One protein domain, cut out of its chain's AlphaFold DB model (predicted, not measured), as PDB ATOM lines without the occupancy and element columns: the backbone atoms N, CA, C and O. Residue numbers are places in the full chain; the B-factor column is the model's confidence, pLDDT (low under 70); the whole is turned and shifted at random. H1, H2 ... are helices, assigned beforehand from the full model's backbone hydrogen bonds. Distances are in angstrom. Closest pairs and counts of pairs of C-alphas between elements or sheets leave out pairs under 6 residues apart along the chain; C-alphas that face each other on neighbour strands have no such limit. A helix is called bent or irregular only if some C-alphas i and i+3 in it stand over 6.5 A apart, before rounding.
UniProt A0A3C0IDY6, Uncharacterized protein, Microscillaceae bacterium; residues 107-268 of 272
ATOM      1  N   PRO A 107     293.451 177.381 234.186       64.56
ATOM      2  CA  PRO A 107     292.314 177.948 233.458       64.56
ATOM      3  C   PRO A 107     291.074 178.144 234.334       64.56
ATOM      4  O   PRO A 107     290.333 179.108 234.151       64.56
ATOM      5  N   VAL A 108     290.870 177.282 235.336       65.88
ATOM      6  CA  VAL A 108     289.740 177.374 236.273       65.88
ATOM      7  C   VAL A 108     289.884 178.589 237.183       65.88
ATOM      8  O   VAL A 108     288.940 179.364 237.325       65.88
ATOM      9  N   PHE A 109     291.066 178.800 237.767       68.19
ATOM     10  CA  PHE A 109     291.328 179.984 238.591       68.19
ATOM     11  C   PHE A 109     291.239 181.266 237.769       68.19
ATOM     12  O   PHE A 109     290.684 182.253 238.241       68.19
ATOM     13  N   THR A 110     291.718 181.230 236.527       69.62
ATOM     14  CA  THR A 110     291.615 182.348 235.584       69.62
ATOM     15  C   THR A 110     290.152 182.684 235.288       69.62
ATOM     16  O   THR A 110     289.744 183.840 235.398       69.62
ATOM     17  N   LEU A 111     289.326 181.673 235.005       70.25
ATOM     18  CA  LEU A 111     287.901 181.852 234.740       70.25
ATOM     19  C   LEU A 111     287.151 182.362 235.978       70.25
ATOM     20  O   LEU A 111     286.362 183.298 235.865       70.25
ATOM     21  N   LEU A 112     287.435 181.832 237.171       75.62
ATOM     22  CA  LEU A 112     286.866 182.329 238.430       75.62
ATOM     23  C   LEU A 112     287.306 183.766 238.735       75.62
ATOM     24  O   LEU A 112     286.489 184.582 239.163       75.62
ATOM     25  N   PHE A 113     288.574 184.097 238.487       78.62
ATOM     26  CA  PHE A 113     289.111 185.442 238.667       78.62
ATOM     27  C   PHE A 113     288.401 186.448 237.758       78.62
ATOM     28  O   PHE A 113     287.913 187.471 238.242       78.62
ATOM     29  N   TYR A 114     288.273 186.145 236.465       77.38
ATOM     30  CA  TYR A 114     287.556 187.016 235.540       77.38
ATOM     31  C   TYR A 114     286.055 187.062 235.815       77.38
ATOM     32  O   TYR A 114     285.473 188.141 235.730       77.38
ATOM     33  N   THR A 115     285.442 185.955 236.246       79.50
ATOM     34  CA  THR A 115     284.041 185.934 236.699       79.50
ATOM     35  C   THR A 115     283.846 186.890 237.876       79.50
ATOM     36  O   THR A 115     282.972 187.754 237.842       79.50
ATOM     37  N   LYS A 116     284.709 186.813 238.899       84.50
ATOM     38  CA  LYS A 116     284.693 187.738 240.041       84.50
ATOM     39  C   LYS A 116     284.876 189.185 239.581       84.50
ATOM     40  O   LYS A 116     284.119 190.058 239.992       84.50
ATOM     41  N   LYS A 117     285.851 189.449 238.706       80.25
ATOM     42  CA  LYS A 117     286.132 190.789 238.165       80.25
ATOM     43  C   LYS A 117     284.947 191.337 237.359       80.25
ATOM     44  O   LYS A 117     284.660 192.526 237.438       80.25
ATOM     45  N   MET A 118     284.238 190.482 236.622       81.56
ATOM     46  CA  MET A 118     283.028 190.830 235.876       81.56
ATOM     47  C   MET A 118     281.865 191.184 236.812       81.56
ATOM     48  O   MET A 118     281.192 192.184 236.580       81.56
ATOM     49  N   LEU A 119     281.665 190.422 237.893       83.81
ATOM     50  CA  LEU A 119     280.633 190.710 238.898       83.81
ATOM     51  C   LEU A 119     280.907 192.010 239.669       83.81
ATOM     52  O   LEU A 119     279.976 192.742 239.986       83.81
ATOM     53  N   LEU A 120     282.178 192.316 239.947       87.56
ATOM     54  CA  LEU A 120     282.580 193.542 240.647       87.56
ATOM     55  C   LEU A 120     282.531 194.796 239.759       87.56
ATOM     56  O   LEU A 120     282.408 195.906 240.273       87.56
ATOM     57  N   HIS A 121     282.617 194.640 238.436       85.88
ATOM     58  CA  HIS A 121     282.614 195.746 237.481       85.88
ATOM     59  C   HIS A 121     281.541 195.522 236.406       85.88
ATOM     60  O   HIS A 121     281.860 195.045 235.313       85.88
ATOM     61  N   PRO A 122     280.274 195.902 236.661       82.88
ATOM     62  CA  PRO A 122     279.162 195.651 235.738       82.88
ATOM     63  C   PRO A 122     279.336 196.334 234.374       82.88
ATOM     64  O   PRO A 122     278.794 195.873 233.371       82.88
ATOM     65  N   THR A 123     280.158 197.385 234.300       84.94
ATOM     66  CA  THR A 123     280.572 198.015 233.038       84.94
ATOM     67  C   THR A 123     281.259 197.036 232.084       84.94
ATOM     68  O   THR A 123     281.159 197.194 230.873       84.94
ATOM     69  N   ARG A 124     281.894 195.971 232.590       82.06
ATOM     70  CA  ARG A 124     282.486 194.908 231.763       82.06
ATOM     71  C   ARG A 124     281.432 194.055 231.073       82.06
ATOM     72  O   ARG A 124     281.605 193.709 229.911       82.06
ATOM     73  N   LEU A 125     280.330 193.753 231.762       84.19
ATOM     74  CA  LEU A 125     279.202 193.041 231.161       84.19
ATOM     75  C   LEU A 125     278.599 193.872 230.027       84.19
ATOM     76  O   LEU A 125     278.344 193.357 228.941       84.19
ATOM     77  N   TRP A 126     278.448 195.176 230.265       86.38
ATOM     78  CA  TRP A 126     278.013 196.126 229.248       86.38
ATOM     79  C   TRP A 126     278.961 196.178 228.041       86.38
ATOM     80  O   TRP A 126     278.514 196.037 226.901       86.38
ATOM     81  N   ASN A 127     280.270 196.299 228.281       85.94
ATOM     82  CA  ASN A 127     281.280 196.282 227.222       85.94
ATOM     83  C   ASN A 127     281.242 194.976 226.426       85.94
ATOM     84  O   ASN A 127     281.340 195.023 225.207       85.94
ATOM     85  N   GLY A 128     281.030 193.835 227.085       85.94
ATOM     86  CA  GLY A 128     280.877 192.543 226.422       85.94
ATOM     87  C   GLY A 128     279.652 192.486 225.502       85.94
ATOM     88  O   GLY A 128     279.750 192.049 224.356       85.94
ATOM     89  N   LEU A 129     278.503 193.009 225.938       85.62
ATOM     90  CA  LEU A 129     277.312 193.102 225.081       85.62
ATOM     91  C   LEU A 129     277.547 193.999 223.859       85.62
ATOM     92  O   LEU A 129     277.147 193.661 222.745       85.62
ATOM     93  N   LEU A 130     278.226 195.129 224.043       88.00
ATOM     94  CA  LEU A 130     278.585 196.009 222.935       88.00
ATOM     95  C   LEU A 130     279.681 195.417 222.039       88.00
ATOM     96  O   LEU A 130     279.652 195.637 220.830       88.00
ATOM     97  N   ALA A 131     280.601 194.622 222.586       86.25
ATOM     98  CA  ALA A 131     281.607 193.895 221.821       86.25
ATOM     99  C   ALA A 131     280.954 192.875 220.872       86.25
ATOM    100  O   ALA A 131     281.355 192.736 219.714       86.25
ATOM    101  N   LEU A 132     279.876 192.218 221.308       84.94
ATOM    102  CA  LEU A 132     279.047 191.375 220.443       84.94
ATOM    103  C   LEU A 132     278.448 192.188 219.284       84.94
ATOM    104  O   LEU A 132     278.498 191.747 218.131       84.94
ATOM    105  N   ALA A 133     277.944 193.393 219.568       84.31
ATOM    106  CA  ALA A 133     277.430 194.309 218.552       84.31
ATOM    107  C   ALA A 133     278.519 194.775 217.569       84.31
ATOM    108  O   ALA A 133     278.263 194.785 216.369       84.31
ATOM    109  N   THR A 134     279.747 195.076 218.012       81.12
ATOM    110  CA  THR A 134     280.855 195.380 217.082       81.12
ATOM    111  C   THR A 134     281.241 194.201 216.212       81.12
ATOM    112  O   THR A 134     281.574 194.386 215.042       81.12
ATOM    113  N   THR A 135     281.222 192.995 216.775       80.56
ATOM    114  CA  THR A 135     281.719 191.800 216.093       80.56
ATOM    115  C   THR A 135     280.760 191.341 215.004       80.56
ATOM    116  O   THR A 135     281.178 191.027 213.891       80.56
ATOM    117  N   PHE A 136     279.459 191.334 215.302       80.88
ATOM    118  CA  PHE A 136     278.434 190.827 214.390       80.88
ATOM    119  C   PHE A 136     277.601 191.931 213.730       80.88
ATOM    120  O   PHE A 136     276.821 191.648 212.819       80.88
ATOM    121  N   GLY A 137     277.726 193.183 214.168       85.62
ATOM    122  CA  GLY A 137     276.883 194.278 213.705       85.62
ATOM    123  C   GLY A 137     275.399 193.970 213.903       85.62
ATOM    124  O   GLY A 137     274.975 193.354 214.886       85.62
ATOM    125  N   ALA A 138     274.597 194.344 212.911       85.69
ATOM    126  CA  ALA A 138     273.171 194.049 212.869       85.69
ATOM    127  C   ALA A 138     272.856 192.583 212.500       85.69
ATOM    128  O   ALA A 138     271.701 192.169 212.604       85.69
ATOM    129  N   LEU A 139     273.848 191.759 212.123       80.75
ATOM    130  CA  LEU A 139     273.632 190.323 211.875       80.75
ATOM    131  C   LEU A 139     273.255 189.574 213.160       80.75
ATOM    132  O   LEU A 139     272.506 188.600 213.101       80.75
ATOM    133  N   SER A 140     273.700 190.062 214.321       82.75
ATOM    134  CA  SER A 140     273.263 189.557 215.631       82.75
ATOM    135  C   SER A 140     271.734 189.588 215.775       82.75
ATOM    136  O   SER A 140     271.135 188.609 216.217       82.75
ATOM    137  N   TRP A 141     271.077 190.652 215.301       84.19
ATOM    138  CA  TRP A 141     269.618 190.771 215.312       84.19
ATOM    139  C   TRP A 141     268.928 189.810 214.349       84.19
ATOM    140  O   TRP A 141     267.869 189.280 214.676       84.19
ATOM    141  N   VAL A 142     269.535 189.510 213.197       77.38
ATOM    142  CA  VAL A 142     269.002 188.488 212.280       77.38
ATOM    143  C   VAL A 142     268.943 187.127 212.975       77.38
ATOM    144  O   VAL A 142     267.927 186.441 212.874       77.38
ATOM    145  N   LEU A 143     269.975 186.768 213.745       74.25
ATOM    146  CA  LEU A 143     269.984 185.544 214.555       74.25
ATOM    147  C   LEU A 143     268.904 185.570 215.652       74.25
ATOM    148  O   LEU A 143     268.241 184.560 215.892       74.25
ATOM    149  N   VAL A 144     268.680 186.728 216.284       77.44
ATOM    150  CA  VAL A 144     267.635 186.921 217.307       77.44
ATOM    151  C   VAL A 144     266.219 186.864 216.724       77.44
ATOM    152  O   VAL A 144     265.315 186.375 217.395       77.44
ATOM    153  N   PHE A 145     265.992 187.315 215.491       74.06
ATOM    154  CA  PHE A 145     264.653 187.343 214.885       74.06
ATOM    155  C   PHE A 145     264.307 186.066 214.131       74.06
ATOM    156  O   PHE A 145     263.176 185.582 214.210       74.06
ATOM    157  N   ALA A 146     265.292 185.426 213.505       64.69
ATOM    158  CA  ALA A 146     265.105 184.112 212.898       64.69
ATOM    159  C   ALA A 146     264.849 182.990 213.938       64.69
ATOM    160  O   ALA A 146     264.514 181.848 213.611       64.69
ATOM    161  N   LYS A 147     264.938 183.358 215.221       60.25
ATOM    162  CA  LYS A 147     264.663 182.583 216.430       60.25
ATOM    163  C   LYS A 147     263.198 182.170 216.603       60.25
ATOM    164  O   LYS A 147     262.950 181.193 217.305       60.25
ATOM    165  N   ARG A 148     262.230 182.855 215.973       55.75
ATOM    166  CA  ARG A 148     260.797 182.645 216.280       55.75
ATOM    167  C   ARG A 148     260.247 181.266 215.872       55.75
ATOM    168  O   ARG A 148     259.191 180.895 216.363       55.75
ATOM    169  N   THR A 149     260.948 180.485 215.040       50.84
ATOM    170  CA  THR A 149     260.459 179.162 214.583       50.84
ATOM    171  C   THR A 149     261.489 178.023 214.595       50.84
ATOM    172  O   THR A 149     261.093 176.865 214.468       50.84
ATOM    173  N   THR A 150     262.790 178.296 214.768       54.31
ATOM    174  CA  THR A 150     263.852 177.318 214.425       54.31
ATOM    175  C   THR A 150     264.767 176.882 215.568       54.31
ATOM    176  O   THR A 150     265.414 175.846 215.442       54.31
ATOM    177  N   LEU A 151     264.827 177.611 216.689       51.28
ATOM    178  CA  LEU A 151     265.717 177.242 217.804       51.28
ATOM    179  C   LEU A 151     265.271 175.996 218.569       51.28
ATOM    180  O   LEU A 151     266.095 175.367 219.210       51.28
ATOM    181  N   TRP A 152     263.996 175.634 218.486       53.72
ATOM    182  CA  TRP A 152     263.452 174.428 219.116       53.72
ATOM    183  C   TRP A 152     263.347 173.248 218.141       53.72
ATOM    184  O   TRP A 152     262.842 172.186 218.496       53.72
ATOM    185  N   GLN A 153     263.825 173.420 216.903       60.75
ATOM    186  CA  GLN A 153     263.919 172.326 215.942       60.75
ATOM    187  C   GLN A 153     265.203 171.545 216.230       60.75
ATOM    188  O   GLN A 153     266.307 172.017 215.951       60.75
ATOM    189  N   TRP A 154     265.047 170.355 216.810       64.44
ATOM    190  CA  TRP A 154     266.133 169.409 217.057       64.44
ATOM    191  C   TRP A 154     266.966 169.189 215.777       64.44
ATOM    192  O   TRP A 154     266.426 168.793 214.745       64.44
ATOM    193  N   GLY A 155     268.276 169.477 215.816       69.75
ATOM    194  CA  GLY A 155     269.185 169.319 214.667       69.75
ATOM    195  C   GLY A 155     270.333 170.339 214.606       69.75
ATOM    196  O   GLY A 155     270.651 170.987 215.599       69.75
ATOM    197  N   LEU A 156     270.941 170.515 213.422       72.31
ATOM    198  CA  LEU A 156     272.081 171.429 213.176       72.31
ATOM    199  C   LEU A 156     271.907 172.846 213.722       72.31
ATOM    200  O   LEU A 156     272.823 173.327 214.384       72.31
ATOM    201  N   PRO A 157     270.756 173.511 213.528       74.56
ATOM    202  CA  PRO A 157     270.568 174.862 214.043       74.56
ATOM    203  C   PRO A 157     270.612 174.936 215.574       74.56
ATOM    204  O   PRO A 157     271.114 175.920 216.109       74.56
ATOM    205  N   PHE A 158     270.099 173.915 216.270       75.62
ATOM    206  CA  PHE A 158     270.055 173.874 217.732       75.62
ATOM    207  C   PHE A 158     271.467 173.823 218.321       75.62
ATOM    208  O   PHE A 158     271.845 174.669 219.128       75.62
ATOM    209  N   TRP A 159     272.279 172.876 217.854       76.25
ATOM    210  CA  TRP A 159     273.636 172.681 218.363       76.25
ATOM    211  C   TRP A 159     274.596 173.799 217.957       76.25
ATOM    212  O   TRP A 159     275.446 174.192 218.753       76.25
ATOM    213  N   MET A 160     274.427 174.369 216.759       78.75
ATOM    214  CA  MET A 160     275.167 175.569 216.355       78.75
ATOM    215  C   MET A 160     274.834 176.763 217.255       78.75
ATOM    216  O   MET A 160     275.743 177.465 217.690       78.75
ATOM    217  N   GLY A 161     273.555 176.955 217.595       79.12
ATOM    218  CA  GLY A 161     273.136 177.978 218.553       79.12
ATOM    219  C   GLY A 161     273.804 177.796 219.919       79.12
ATOM    220  O   GLY A 161     274.331 178.758 220.471       79.12
ATOM    221  N   TRP A 162     273.867 176.562 220.428       80.56
ATOM    222  CA  TRP A 162     274.558 176.261 221.688       80.56
ATOM    223  C   TRP A 162     276.059 176.538 221.643       80.56
ATOM    224  O   TRP A 162     276.582 177.092 222.606       80.56
ATOM    225  N   LEU A 163     276.744 176.203 220.547       83.44
ATOM    226  CA  LEU A 163     278.167 176.509 220.363       83.44
ATOM    227  C   LEU A 163     278.430 178.016 220.310       83.44
ATOM    228  O   LEU A 163     279.388 178.492 220.918       83.44
ATOM    229  N   VAL A 164     277.576 178.775 219.619       84.06
ATOM    230  CA  VAL A 164     277.655 180.243 219.571       84.06
ATOM    231  C   VAL A 164     277.454 180.828 220.966       84.06
ATOM    232  O   VAL A 164     278.278 181.621 221.414       84.06
ATOM    233  N   ILE A 165     276.423 180.384 221.690       84.00
ATOM    234  CA  ILE A 165     276.164 180.813 223.071       84.00
ATOM    235  C   ILE A 165     277.349 180.466 223.979       84.00
ATOM    236  O   ILE A 165     277.764 181.314 224.762       84.00
ATOM    237  N   ALA A 166     277.933 179.272 223.846       84.12
ATOM    238  CA  ALA A 166     279.102 178.857 224.619       84.12
ATOM    239  C   ALA A 166     280.269 179.829 224.435       84.12
ATOM    240  O   ALA A 166     280.817 180.333 225.411       84.12
ATOM    241  N   HIS A 167     280.614 180.147 223.183       84.31
ATOM    242  CA  HIS A 167     281.676 181.108 222.897       84.31
ATOM    243  C   HIS A 167     281.342 182.496 223.415       84.31
ATOM    244  O   HIS A 167     282.225 183.191 223.898       84.31
ATOM    245  N   TRP A 168     280.085 182.916 223.303       85.88
ATOM    246  CA  TRP A 168     279.664 184.230 223.768       85.88
ATOM    247  C   TRP A 168     279.758 184.345 225.285       85.88
ATOM    248  O   TRP A 168     280.201 185.374 225.786       85.88
ATOM    249  N   LEU A 169     279.407 183.287 226.015       84.12
ATOM    250  CA  LEU A 169     279.595 183.216 227.461       84.12
ATOM    251  C   LEU A 169     281.082 183.182 227.825       84.12
ATOM    252  O   LEU A 169     281.500 183.929 228.700       84.12
ATOM    253  N   LEU A 170     281.897 182.392 227.121       80.69
ATOM    254  CA  LEU A 170     283.348 182.384 227.319       80.69
ATOM    255  C   LEU A 170     283.969 183.760 227.034       80.69
ATOM    256  O   LEU A 170     284.824 184.198 227.792       80.69
ATOM    257  N   ALA A 171     283.502 184.470 226.002       82.88
ATOM    258  CA  ALA A 171     283.940 185.825 225.678       82.88
ATOM    259  C   ALA A 171     283.595 186.814 226.797       82.88
ATOM    260  O   ALA A 171     284.457 187.584 227.207       82.88
ATOM    261  N   LEU A 172     282.370 186.755 227.334       83.12
ATOM    262  CA  LEU A 172     281.962 187.571 228.483       83.12
ATOM    263  C   LEU A 172     282.846 187.317 229.709       83.12
ATOM    264  O   LEU A 172     283.204 188.253 230.421       83.12
ATOM    265  N   LEU A 173     283.216 186.057 229.936       78.69
ATOM    266  CA  LEU A 173     284.044 185.637 231.063       78.69
ATOM    267  C   LEU A 173     285.548 185.828 230.836       78.69
ATOM    268  O   LEU A 173     286.316 185.614 231.764       78.69
ATOM    269  N   ALA A 174     285.990 186.231 229.646       69.38
ATOM    270  CA  ALA A 174     287.409 186.392 229.334       69.38
ATOM    271  C   ALA A 174     287.969 187.789 229.654       69.38
ATOM    272  O   ALA A 174     289.161 188.043 229.480       69.38
ATOM    273  N   GLY A 175     287.132 188.701 230.152       70.44
ATOM    274  CA  GLY A 175     287.581 189.992 230.661       70.44
ATOM    275  C   GLY A 175     287.900 191.002 229.563       70.44
ATOM    276  O   GLY A 175     286.984 191.584 229.000       70.44
ATOM    277  N   ASP A 176     289.182 191.287 229.333       67.75
ATOM    278  CA  ASP A 176     289.616 192.468 228.568       67.75
ATOM    279  C   ASP A 176     289.846 192.173 227.057       67.75
ATOM    280  O   ASP A 176     290.134 193.087 226.298       67.75
ATOM    281  N   GLU A 177     289.648 190.924 226.596       71.06
ATOM    282  CA  GLU A 177     289.738 190.506 225.174       71.06
ATOM    283  C   GLU A 177     288.384 190.047 224.576       71.06
ATOM    284  O   GLU A 177     288.328 189.201 223.674       71.06
ATOM    285  N   THR A 178     287.255 190.571 225.074       80.50
ATOM    286  CA  THR A 178     285.919 190.049 224.719       80.50
ATOM    287  C   THR A 178     285.631 190.085 223.216       80.50
ATOM    288  O   THR A 178     285.152 189.102 222.649       80.50
ATOM    289  N   THR A 179     285.983 191.177 222.536       78.56
ATOM    290  CA  THR A 179     285.734 191.391 221.105       78.56
ATOM    291  C   THR A 179     286.448 190.333 220.267       78.56
ATOM    292  O   THR A 179     285.836 189.723 219.390       78.56
ATOM    293  N   ARG A 180     287.725 190.055 220.565       76.94
ATOM    294  CA  ARG A 180     288.522 189.030 219.872       76.94
ATOM    295  C   ARG A 180     287.902 187.643 220.029       76.94
ATOM    296  O   ARG A 180     287.762 186.919 219.047       76.94
ATOM    297  N   ILE A 181     287.466 187.290 221.236       78.06
ATOM    298  CA  ILE A 181     286.900 185.963 221.512       78.06
ATOM    299  C   ILE A 181     285.510 185.812 220.886       78.06
ATOM    300  O   ILE A 181     285.186 184.744 220.362       78.06
ATOM    301  N   TYR A 182     284.715 186.885 220.814       83.88
ATOM    302  CA  TYR A 182     283.499 186.884 220.001       83.88
ATOM    303  C   TYR A 182     283.800 186.584 218.528       83.88
ATOM    304  O   TYR A 182     283.068 185.803 217.916       83.88
ATOM    305  N   PHE A 183     284.878 187.137 217.961       80.88
ATOM    306  CA  PHE A 183     285.278 186.849 216.579       80.88
ATOM    307  C   PHE A 183     285.653 185.380 216.360       80.88
ATOM    308  O   PHE A 183     285.317 184.834 215.310       80.88
ATOM    309  N   LEU A 184     286.236 184.697 217.350       81.00
ATOM    310  CA  LEU A 184     286.528 183.258 217.250       81.00
ATOM    311  C   LEU A 184     285.262 182.412 217.044       81.00
ATOM    312  O   LEU A 184     285.317 181.353 216.424       81.00
ATOM    313  N   SER A 185     284.100 182.900 217.489       83.44
ATOM    314  CA  SER A 185     282.815 182.227 217.261       83.44
ATOM    315  C   SER A 185     282.252 182.406 215.845       83.44
ATOM    316  O   SER A 185     281.231 181.800 215.510       83.44
ATOM    317  N   PHE A 186     282.904 183.207 214.993       83.38
ATOM    318  CA  PHE A 186     282.413 183.557 213.661       83.38
ATOM    319  C   PHE A 186     282.097 182.347 212.769       83.38
ATOM    320  O   PHE A 186     281.029 182.378 212.165       83.38
ATOM    321  N   PRO A 187     282.900 181.262 212.695       84.31
ATOM    322  CA  PRO A 187     282.538 180.088 211.897       84.31
ATOM    323  C   PRO A 187     281.195 179.488 212.325       84.31
ATOM    324  O   PRO A 187     280.326 179.257 211.487       84.31
ATOM    325  N   PHE A 188     280.981 179.318 213.632       85.00
ATOM    326  CA  PHE A 188     279.732 178.782 214.173       85.00
ATOM    327  C   PHE A 188     278.563 179.740 213.938       85.00
ATOM    328  O   PHE A 188     277.509 179.317 213.466       85.00
ATOM    329  N   ALA A 189     278.754 181.035 214.203       83.12
ATOM    330  CA  ALA A 189     277.729 182.056 214.012       83.12
ATOM    331  C   ALA A 189     277.346 182.216 212.535       83.12
ATOM    332  O   ALA A 189     276.163 182.313 212.222       83.12
ATOM    333  N   ALA A 190     278.320 182.180 211.623       82.06
ATOM    334  CA  ALA A 190     278.114 182.259 210.182       82.06
ATOM    335  C   ALA A 190     277.436 180.997 209.633       82.06
ATOM    336  O   ALA A 190     276.498 181.100 208.845       82.06
ATOM    337  N   THR A 191     277.844 179.799 210.071       81.56
ATOM    338  CA  THR A 191     277.148 178.556 209.707       81.56
ATOM    339  C   THR A 191     275.722 178.551 210.246       81.56
ATOM    340  O   THR A 191     274.793 178.214 209.514       81.56
ATOM    341  N   TRP A 192     275.514 178.980 211.490       81.62
ATOM    342  CA  TRP A 192     274.183 179.088 212.079       81.62
ATOM    343  C   TRP A 192     273.301 180.073 211.307       81.62
ATOM    344  O   TRP A 192     272.195 179.719 210.896       81.62
ATOM    345  N   ALA A 193     273.837 181.263 211.024       79.31
ATOM    346  CA  ALA A 193     273.247 182.282 210.167       79.31
ATOM    347  C   ALA A 193     272.871 181.727 208.791       79.31
ATOM    348  O   ALA A 193     271.751 181.937 208.350       79.31
ATOM    349  N   ALA A 194     273.750 180.972 208.129       78.94
ATOM    350  CA  ALA A 194     273.476 180.395 206.816       78.94
ATOM    351  C   ALA A 194     272.371 179.329 206.865       78.94
ATOM    352  O   ALA A 194     271.478 179.311 206.017       78.94
ATOM    353  N   VAL A 195     272.397 178.448 207.869       78.19
ATOM    354  CA  VAL A 195     271.412 177.366 208.018       78.19
ATOM    355  C   VAL A 195     270.028 177.929 208.338       78.19
ATOM    356  O   VAL A 195     269.046 177.557 207.695       78.19
ATOM    357  N   VAL A 196     269.943 178.849 209.297       74.44
ATOM    358  CA  VAL A 196     268.696 179.527 209.675       74.44
ATOM    359  C   VAL A 196     268.252 180.509 208.577       74.44
ATOM    360  O   VAL A 196     267.064 180.666 208.282       74.44
ATOM    361  N   GLY A 197     269.221 181.118 207.900       70.31
ATOM    362  CA  GLY A 197     269.055 182.099 206.839       70.31
ATOM    363  C   GLY A 197     268.373 181.581 205.588       70.31
ATOM    364  O   GLY A 197     267.761 182.386 204.897       70.31
ATOM    365  N   LYS A 198     268.370 180.264 205.337       72.50
ATOM    366  CA  LYS A 198     267.635 179.655 204.210       72.50
ATOM    367  C   LYS A 198     266.146 180.008 204.195       72.50
ATOM    368  O   LYS A 198     265.553 180.089 203.127       72.50
ATOM    369  N   LYS A 199     265.539 180.222 205.367       71.19
ATOM    370  CA  LYS A 199     264.126 180.623 205.504       71.19
ATOM    371  C   LYS A 199     263.944 182.141 205.615       71.19
ATOM    372  O   LYS A 199     262.820 182.637 205.613       71.19
ATOM    373  N   THR A 200     265.041 182.885 205.720       74.19
ATOM    374  CA  THR A 200     265.037 184.336 205.902       74.19
ATOM    375  C   THR A 200     265.132 185.014 204.533       74.19
ATOM    376  O   THR A 200     265.986 184.647 203.728       74.19
ATOM    377  N   PRO A 201     264.284 186.009 204.214       78.38
ATOM    378  CA  PRO A 201     264.377 186.708 202.936       78.38
ATOM    379  C   PRO A 201     265.738 187.384 202.763       78.38
ATOM    380  O   PRO A 201     266.198 188.095 203.654       78.38
ATOM    381  N   TRP A 202     266.327 187.245 201.575       83.06
ATOM    382  CA  TRP A 202     267.624 187.838 201.230       83.06
ATOM    383  C   TRP A 202     267.691 189.354 201.497       83.06
ATOM    384  O   TRP A 202     268.737 189.868 201.879       83.06
ATOM    385  N   ARG A 203     266.565 190.072 201.378       83.88
ATOM    386  CA  ARG A 203     266.478 191.511 201.679       83.88
ATOM    387  C   ARG A 203     266.836 191.839 203.130       83.88
ATOM    388  O   ARG A 203     267.447 192.871 203.369       83.88
ATOM    389  N   LEU A 204     266.490 190.970 204.083       81.69
ATOM    390  CA  LEU A 204     266.878 191.153 205.487       81.69
ATOM    391  C   LEU A 204     268.371 190.921 205.688       81.69
ATOM    392  O   LEU A 204     268.988 191.654 206.450       81.69
ATOM    393  N   TRP A 205     268.961 189.955 204.978       83.00
ATOM    394  CA  TRP A 205     270.411 189.759 204.981       83.00
ATOM    395  C   TRP A 205     271.140 190.986 204.445       83.00
ATOM    396  O   TRP A 205     272.085 191.454 205.072       83.00
ATOM    397  N   VAL A 206     270.663 191.552 203.334       86.56
ATOM    398  CA  VAL A 206     271.237 192.774 202.756       86.56
ATOM    399  C   VAL A 206     271.050 193.967 203.688       86.56
ATOM    400  O   VAL A 206     272.016 194.675 203.950       86.56
ATOM    401  N   ALA A 207     269.856 194.160 204.255       86.69
ATOM    402  CA  ALA A 207     269.609 195.227 205.223       86.69
ATOM    403  C   ALA A 207     270.519 195.095 206.451       86.69
ATOM    404  O   ALA A 207     271.163 196.063 206.846       86.69
ATOM    405  N   ALA A 208     270.639 193.895 207.020       87.19
ATOM    406  CA  ALA A 208     271.512 193.647 208.159       87.19
ATOM    407  C   ALA A 208     272.989 193.857 207.808       87.19
ATOM    408  O   ALA A 208     273.732 194.417 208.611       87.19
ATOM    409  N   TRP A 209     273.421 193.465 206.610       85.75
ATOM    410  CA  TRP A 209     274.788 193.696 206.153       85.75
ATOM    411  C   TRP A 209     275.090 195.190 205.993       85.75
ATOM    412  O   TRP A 209     276.078 195.670 206.547       85.75
ATOM    413  N   LEU A 210     274.199 195.947 205.344       88.31
ATOM    414  CA  LEU A 210     274.323 197.401 205.184       88.31
ATOM    415  C   LEU A 210     274.333 198.125 206.536       88.31
ATOM    416  O   LEU A 210     275.214 198.943 206.794       88.31
ATOM    417  N   LEU A 211     273.419 197.766 207.441       88.75
ATOM    418  CA  LEU A 211     273.359 198.310 208.801       88.75
ATOM    419  C   LEU A 211     274.587 197.936 209.649       88.75
ATOM    420  O   LEU A 211     274.890 198.612 210.634       88.75
ATOM    421  N   SER A 212     275.324 196.891 209.268       87.06
ATOM    422  CA  SER A 212     276.580 196.498 209.917       87.06
ATOM    423  C   SER A 212     277.797 197.268 209.396       87.06
ATOM    424  O   SER A 212     278.845 197.228 210.037       87.06
ATOM    425  N   LEU A 213     277.707 197.993 208.273       83.88
ATOM    426  CA  LEU A 213     278.859 198.702 207.698       83.88
ATOM    427  C   LEU A 213     279.483 199.741 208.644       83.88
ATOM    428  O   LEU A 213     280.716 199.759 208.734       83.88
ATOM    429  N   PRO A 214     278.707 200.553 209.395       83.19
ATOM    430  CA  PRO A 214     279.290 201.467 210.373       83.19
ATOM    431  C   PRO A 214     280.073 200.720 211.456       83.19
ATOM    432  O   PRO A 214     281.211 201.083 211.746       83.19
ATOM    433  N   TRP A 215     279.523 199.618 211.975       77.31
ATOM    434  CA  TRP A 215     280.175 198.773 212.981       77.31
ATOM    435  C   TRP A 215     281.483 198.162 212.496       77.31
ATOM    436  O   TRP A 215     282.486 198.154 213.205       77.31
ATOM    437  N   LEU A 216     281.498 197.716 211.241       71.31
ATOM    438  CA  LEU A 216     282.688 197.178 210.592       71.31
ATOM    439  C   LEU A 216     283.739 198.253 210.282       71.31
ATOM    440  O   LEU A 216     284.805 197.896 209.749       71.31
ATOM    441  N   ARG A 217     283.418 199.532 210.555       73.12
ATOM    442  CA  ARG A 217     284.232 200.731 210.317       73.12
ATOM    443  C   ARG A 217     284.942 200.637 208.972       73.12
ATOM    444  O   ARG A 217     286.155 200.782 208.873       73.12
ATOM    445  N   VAL A 218     284.180 200.284 207.930       66.25
ATOM    446  CA  VAL A 218     284.731 199.961 206.599       66.25
ATOM    447  C   VAL A 218     285.462 201.155 205.986       66.25
ATOM    448  O   VAL A 218     286.412 200.953 205.241       66.25
ATOM    449  N   LEU A 219     285.046 202.367 206.353       63.56
ATOM    450  CA  LEU A 219     285.601 203.630 205.871       63.56
ATOM    451  C   LEU A 219     286.713 204.200 206.773       63.56
ATOM    452  O   LEU A 219     287.257 205.252 206.460       63.56
ATOM    453  N   GLY A 220     287.046 203.541 207.890       62.59
ATOM    454  CA  GLY A 220     288.105 203.991 208.797       62.59
ATOM    455  C   GLY A 220     289.477 203.454 208.392       62.59
ATOM    456  O   GLY A 220     289.615 202.262 208.101       62.59
ATOM    457  N   THR A 221     290.503 204.307 208.415       64.25
ATOM    458  CA  THR A 221     291.901 203.871 208.332       64.25
ATOM    459  C   THR A 221     292.269 203.138 209.613       64.25
ATOM    460  O   THR A 221     292.082 203.643 210.718       64.25
ATOM    461  N   ILE A 222     292.756 201.909 209.468       62.09
ATOM    462  CA  ILE A 222     293.217 201.122 210.605       62.09
ATOM    463  C   ILE A 222     294.584 201.670 211.009       62.09
ATOM    464  O   ILE A 222     295.499 201.613 210.187       62.09
ATOM    465  N   PRO A 223     294.737 202.195 212.231       62.97
ATOM    466  CA  PRO A 223     296.040 202.601 212.719       62.97
ATOM    467  C   PRO A 223     296.938 201.368 212.839       62.97
ATOM    468  O   PRO A 223     296.519 200.316 213.328       62.97
ATOM    469  N   GLU A 224     298.175 201.494 212.371       63.97
ATOM    470  CA  GLU A 224     299.167 200.434 212.482       63.97
ATOM    471  C   GLU A 224     299.461 200.160 213.962       63.97
ATOM    472  O   GLU A 224     299.941 201.038 214.679       63.97
ATOM    473  N   ARG A 225     299.151 198.943 214.434       59.72
ATOM    474  CA  ARG A 225     299.243 198.563 215.860       59.72
ATOM    475  C   ARG A 225     300.636 198.789 216.452       59.72
ATOM    476  O   ARG A 225     300.731 199.149 217.618       59.72
ATOM    477  N   ALA A 226     301.683 198.589 215.650       60.88
ATOM    478  CA  ALA A 226     303.073 198.735 216.076       60.88
ATOM    479  C   ALA A 226     303.480 200.197 216.337       60.88
ATOM    480  O   ALA A 226     304.400 200.437 217.111       60.88
ATOM    481  N   ILE A 227     302.796 201.160 215.710       58.34
ATOM    482  CA  ILE A 227     303.177 202.581 215.734       58.34
ATOM    483  C   ILE A 227     302.150 203.417 216.513       58.34
ATOM    484  O   ILE A 227     302.513 204.354 217.216       58.34
ATOM    485  N   PHE A 228     300.866 203.056 216.449       62.66
ATOM    486  CA  PHE A 228     299.754 203.825 217.015       62.66
ATOM    487  C   PHE A 228     298.862 202.955 217.909       62.66
ATOM    488  O   PHE A 228     297.656 202.825 217.678       62.66
ATOM    489  N   TRP A 229     299.462 202.353 218.940       63.12
ATOM    490  CA  TRP A 229     298.774 201.456 219.876       63.12
ATOM    491  C   TRP A 229     297.518 202.086 220.499       63.12
ATOM    492  O   TRP A 229     296.461 201.463 220.517       63.12
ATOM    493  N   GLU A 230     297.593 203.349 220.927       66.94
ATOM    494  CA  GLU A 230     296.460 204.062 221.536       66.94
ATOM    495  C   GLU A 230     295.292 204.247 220.561       66.94
ATOM    496  O   GLU A 230     294.137 203.978 220.899       66.94
ATOM    497  N   ALA A 231     295.584 204.626 219.314       66.00
ATOM    498  CA  ALA A 231     294.564 204.755 218.281       66.00
ATOM    499  C   ALA A 231     293.957 203.389 217.931       66.00
ATOM    500  O   ALA A 231     292.742 203.287 217.774       66.00
ATOM    501  N   ALA A 232     294.772 202.331 217.865       67.19
ATOM    502  CA  ALA A 232     294.318 200.958 217.638       67.19
ATOM    503  C   ALA A 232     293.460 200.421 218.792       67.19
ATOM    504  O   ALA A 232     292.509 199.681 218.549       67.19
ATOM    505  N   HIS A 233     293.722 200.838 220.031       70.69
ATOM    506  CA  HIS A 233     292.935 200.442 221.199       70.69
ATOM    507  C   HIS A 233     291.479 200.918 221.106       70.69
ATOM    508  O   HIS A 233     290.565 200.154 221.401       70.69
ATOM    509  N   THR A 234     291.229 202.121 220.579       72.50
ATOM    510  CA  THR A 234     289.862 202.666 220.412       72.50
ATOM    511  C   THR A 234     288.994 201.925 219.383       72.50
ATOM    512  O   THR A 234     287.822 202.267 219.178       72.50
ATOM    513  N   TRP A 235     289.545 200.924 218.693       72.12
ATOM    514  CA  TRP A 235     288.791 200.024 217.821       72.12
ATOM    515  C   TRP A 235     288.087 198.902 218.574       72.12
ATOM    516  O   TRP A 235     287.106 198.363 218.060       72.12
ATOM    517  N   TYR A 236     288.529 198.604 219.792       76.19
ATOM    518  CA  TYR A 236     287.881 197.661 220.686       76.19
ATOM    519  C   TYR A 236     286.930 198.406 221.612       76.19
ATOM    520  O   TYR A 236     287.278 199.440 222.183       76.19
ATOM    521  N   VAL A 237     285.713 197.887 221.766       79.56
ATOM    522  CA  VAL A 237     284.682 198.526 222.600       79.56
ATOM    523  C   VAL A 237     285.145 198.670 224.038       79.56
ATOM    524  O   VAL A 237     284.830 199.677 224.674       79.56
ATOM    525  N   GLU A 238     285.914 197.694 224.526       76.50
ATOM    526  CA  GLU A 238     286.394 197.655 225.906       76.50
ATOM    527  C   GLU A 238     287.204 198.903 226.281       76.50
ATOM    528  O   GLU A 238     287.213 199.285 227.451       76.50
ATOM    529  N   PHE A 239     287.821 199.565 225.295       79.81
ATOM    530  CA  PHE A 239     288.675 200.739 225.486       79.81
ATOM    531  C   PHE A 239     288.078 202.035 224.912       79.81
ATOM    532  O   PHE A 239     288.736 203.076 224.923       79.81
ATOM    533  N   MET A 240     286.846 202.013 224.393       83.25
ATOM    534  CA  MET A 240     286.197 203.228 223.888       83.25
ATOM    535  C   MET A 240     285.715 204.134 225.033       83.25
ATOM    536  O   MET A 240     285.223 203.631 226.044       83.25
ATOM    537  N   PRO A 241     285.745 205.471 224.861       86.69
ATOM    538  CA  PRO A 241     285.104 206.390 225.797       86.69
ATOM    539  C   PRO A 241     283.609 206.094 225.951       86.69
ATOM    540  O   PRO A 241     282.932 205.752 224.977       86.69
ATOM    541  N   TRP A 242     283.071 206.303 227.156       85.94
ATOM    542  CA  TRP A 242     281.675 205.991 227.488       85.94
ATOM    543  C   TRP A 242     280.658 206.622 226.525       85.94
ATOM    544  O   TRP A 242     279.739 205.948 226.064       85.94
ATOM    545  N   GLY A 243     280.846 207.892 226.145       88.25
ATOM    546  CA  GLY A 243     279.954 208.566 225.191       88.25
ATOM    547  C   GLY A 243     279.897 207.867 223.828       88.25
ATOM    548  O   GLY A 243     278.821 207.666 223.266       88.25
ATOM    549  N   THR A 244     281.048 207.406 223.334       87.38
ATOM    550  CA  THR A 244     281.149 206.643 222.084       87.38
ATOM    551  C   THR A 244     280.465 205.285 222.214       87.38
ATOM    552  O   THR A 244     279.735 204.880 221.311       87.38
ATOM    553  N   GLN A 245     280.643 204.597 223.348       88.38
ATOM    554  CA  GLN A 245     279.956 203.335 223.635       88.38
ATOM    555  C   GLN A 245     278.430 203.496 223.629       88.38
ATOM    556  O   GLN A 245     277.737 202.676 223.032       88.38
ATOM    557  N   MET A 246     277.898 204.563 224.237       90.25
ATOM    558  CA  MET A 246     276.457 204.851 224.243       90.25
ATOM    559  C   MET A 246     275.910 205.125 222.839       90.25
ATOM    560  O   MET A 246     274.854 204.605 222.485       90.25
ATOM    561  N   GLY A 247     276.630 205.897 222.019       90.00
ATOM    562  CA  GLY A 247     276.232 206.152 220.630       90.00
ATOM    563  C   GLY A 247     276.156 204.862 219.810       90.00
ATOM    564  O   GLY A 247     275.182 204.616 219.098       90.00
ATOM    565  N   TRP A 248     277.146 203.988 219.988       88.38
ATOM    566  CA  TRP A 248     277.165 202.654 219.399       88.38
ATOM    567  C   TRP A 248     276.010 201.778 219.902       88.38
ATOM    568  O   TRP A 248     275.316 201.161 219.095       88.38
ATOM    569  N   ALA A 249     275.731 201.776 221.205       90.06
ATOM    570  CA  ALA A 249     274.597 201.061 221.789       90.06
ATOM    571  C   ALA A 249     273.258 201.505 221.184       90.06
ATOM    572  O   ALA A 249     272.459 200.674 220.747       90.06
ATOM    573  N   ALA A 250     273.035 202.818 221.109       91.38
ATOM    574  CA  ALA A 250     271.833 203.399 220.527       91.38
ATOM    575  C   ALA A 250     271.685 203.005 219.051       91.38
ATOM    576  O   ALA A 250     270.608 202.583 218.627       91.38
ATOM    577  N   TYR A 251     272.779 203.051 218.286       90.81
ATOM    578  CA  TYR A 251     272.787 202.610 216.894       90.81
ATOM    579  C   TYR A 251     272.470 201.111 216.760       90.81
ATOM    580  O   TYR A 251     271.691 200.721 215.893       90.81
ATOM    581  N   TRP A 252     273.002 200.256 217.640       89.50
ATOM    582  CA  TRP A 252     272.680 198.826 217.638       89.50
ATOM    583  C   TRP A 252     271.190 198.562 217.850       89.50
ATOM    584  O   TRP A 252     270.597 197.761 217.125       89.50
ATOM    585  N   LEU A 253     270.592 199.236 218.836       90.94
ATOM    586  CA  LEU A 253     269.173 199.115 219.157       90.94
ATOM    587  C   LEU A 253     268.303 199.639 218.015       90.94
ATOM    588  O   LEU A 253     267.324 198.990 217.650       90.94
ATOM    589  N   PHE A 254     268.693 200.757 217.399       92.56
ATOM    590  CA  PHE A 254     268.037 201.285 216.205       92.56
ATOM    591  C   PHE A 254     268.044 200.266 215.058       92.56
ATOM    592  O   PHE A 254     266.993 199.982 214.486       92.56
ATOM    593  N   CYS A 255     269.195 199.655 214.760       91.31
ATOM    594  CA  CYS A 255     269.298 198.599 213.751       91.31
ATOM    595  C   CYS A 255     268.377 197.415 214.065       91.31
ATOM    596  O   CYS A 255     267.712 196.899 213.165       91.31
ATOM    597  N   GLY A 256     268.315 197.001 215.334       88.94
ATOM    598  CA  GLY A 256     267.401 195.962 215.801       88.94
ATOM    599  C   GLY A 256     265.938 196.327 215.561       88.94
ATOM    600  O   GLY A 256     265.206 195.543 214.964       88.94
ATOM    601  N   GLY A 257     265.524 197.537 215.945       89.69
ATOM    602  CA  GLY A 257     264.168 198.045 215.722       89.69
ATOM    603  C   GLY A 257     263.801 198.148 214.239       89.69
ATOM    604  O   GLY A 257     262.720 197.714 213.838       89.69
ATOM    605  N   ALA A 258     264.717 198.641 213.403       89.19
ATOM    606  CA  ALA A 258     264.524 198.728 211.958       89.19
ATOM    607  C   ALA A 258     264.341 197.335 211.332       89.19
ATOM    608  O   ALA A 258     263.376 197.099 210.603       89.19
ATOM    609  N   LEU A 259     265.227 196.386 211.653       87.88
ATOM    610  CA  LEU A 259     265.134 195.007 211.169       87.88
ATOM    611  C   LEU A 259     263.870 194.299 211.673       87.88
ATOM    612  O   LEU A 259     263.242 193.564 210.909       87.88
ATOM    613  N   TRP A 260     263.471 194.542 212.924       85.62
ATOM    614  CA  TRP A 260     262.233 194.011 213.495       85.62
ATOM    615  C   TRP A 260     261.004 194.496 212.729       85.62
ATOM    616  O   TRP A 260     260.159 193.689 212.342       85.62
ATOM    617  N   TRP A 261     260.926 195.798 212.446       84.62
ATOM    618  CA  TRP A 261     259.824 196.381 211.686       84.62
ATOM    619  C   TRP A 261     259.714 195.779 210.277       84.62
ATOM    620  O   TRP A 261     258.623 195.396 209.849       84.62
ATOM    621  N   PHE A 262     260.847 195.584 209.590       79.81
ATOM    622  CA  PHE A 262     260.885 194.873 208.306       79.81
ATOM    623  C   PHE A 262     260.399 193.418 208.409       79.81
ATOM    624  O   PHE A 262     259.770 192.912 207.476       79.81
ATOM    625  N   PHE A 263     260.685 192.737 209.523       76.38
ATOM    626  CA  PHE A 263     260.264 191.357 209.766       76.38
ATOM    627  C   PHE A 263     258.747 191.252 210.023       76.38
ATOM    628  O   PHE A 263     258.061 190.469 209.362       76.38
ATOM    629  N   GLU A 264     258.206 192.083 210.920       76.81
ATOM    630  CA  GLU A 264     256.773 192.167 211.261       76.81
ATOM    631  C   GLU A 264     255.904 192.553 210.054       76.81
ATOM    632  O   GLU A 264     254.883 191.913 209.788       76.81
ATOM    633  N   ALA A 265     256.326 193.552 209.270       69.88
ATOM    634  CA  ALA A 265     255.585 194.017 208.096       69.88
ATOM    635  C   ALA A 265     255.402 192.924 207.028       69.88
ATOM    636  O   ALA A 265     254.468 192.986 206.224       69.88
ATOM    637  N   LYS A 266     256.282 191.914 207.014       63.91
ATOM    638  CA  LYS A 266     256.196 190.771 206.103       63.91
ATOM    639  C   LYS A 266     255.315 189.649 206.652       63.91
ATOM    640  O   LYS A 266     254.525 189.105 205.887       63.91
ATOM    641  N   LEU A 267     255.406 189.336 207.948       58.56
ATOM    642  CA  LEU A 267     254.561 188.313 208.583       58.56
ATOM    643  C   LEU A 267     253.067 188.637 208.461       58.56
ATOM    644  O   LEU A 267     252.268 187.734 208.252       58.56
ATOM    645  N   ARG A 268     252.695 189.923 208.486       56.03
ATOM    646  CA  ARG A 268     251.306 190.360 208.258       56.03
ATOM    647  C   ARG A 268     250.796 190.141 206.828       56.03
ATOM    648  O   ARG A 268     249.596 190.231 206.610       56.03
TER     649      ARG A 268
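AT A GLANCE: This is residues 107 to 268 of the 272 residues of an uncharacterized protein of Microscillaceae bacterium (UniProt A0A3C0IDY6). Look for two helices in the middle, H2 and H3, which follow each other in the chain and make a corner, about perpendicular at 80 degrees, and which lie between the long H10, with H8 alongside it, on one side and H5 with H6 and H7 on the other. H6 and H7 follow each other along H5 and run back against it, while H1 meets one end of H5 nearly crosswise and the long link after H8 leads to the small H9, apart from the other helices. The printed part has 162 residues, with ten named helices in the order H1 to H10 and no named strand; the class is all helix. It is compact, with a radius of gyration of the C-alphas of 16.7 A and spans of 49 by 39 by 26 A.

IN THESE COORDINATES: Find C-alpha 107 at (292.314, 177.948, 233.458), where H1 begins and runs to residue 120. Next come H2, residues 122 to 136 and 21.9 A long, H3, residues 139 to 145, and H4, residues 147 to 150. C-alpha 156 at (272.081, 171.429, 213.176) starts H5, which runs 25.8 A to residue 173. Read on through H6, residues 175 to 184, H7, 186 to 197, H8, 202 to 212, and H9, 229 to 233. H10 covers residues 242 to 267, 37.5 A, and ends at C-alpha 267 at (254.561, 188.313, 208.583). H6 is irregular: C-alphas 176 and 179 are 8.5 A apart.

HOW THE PARTS SIT: Start at the hub, H5, which touches H1, H2, H6 and H7. H2, H5 and H6 form an up and down bundle, each running against the one before. H5 and H6 are a helical hairpin at a shallow tilt of 25 degrees, with closest C-alphas Ala 171 and Thr 178, 4.8 A. H7 touches residues 156 to 164 of H5 alone, closest at Met 160 and Trp 192, C-alphas 5.6 A apart. H2 touches H6 at a shallow tilt of 20 degrees, the same way, with the C-alphas of Ala 131 and Thr 179 closest at 4.9 A. H3 touches H10, closest at the C-alphas of Trp 141 and Gly 256, 5.7 A, and H8, closest at those of Leu 139 and Ala 208, 5.4 A. H8 and H10 touch at a shallow tilt of 10 degrees, opposite ways, with closest C-alphas Leu 211 and Cys 255, 6.4 A. H4 touches no helix. Every O i to N i+4 pair is within hydrogen-bond range in H1, H2, H3, H5, H7, H8 and H9, against 4 of 6 in H6 and 21 of 22 in H10; H4 is too short for one.

THE WHOLE: The two C-alphas farthest apart, Ile 227 and Arg 268, are 53.8 A apart. The printed part has no cut, and the link from H8 to H9, 16 residues, is long. Mean pLDDT of the printed part is 77.8; look for values under 70 at residues 146 to 155 and 218 to 232, among others.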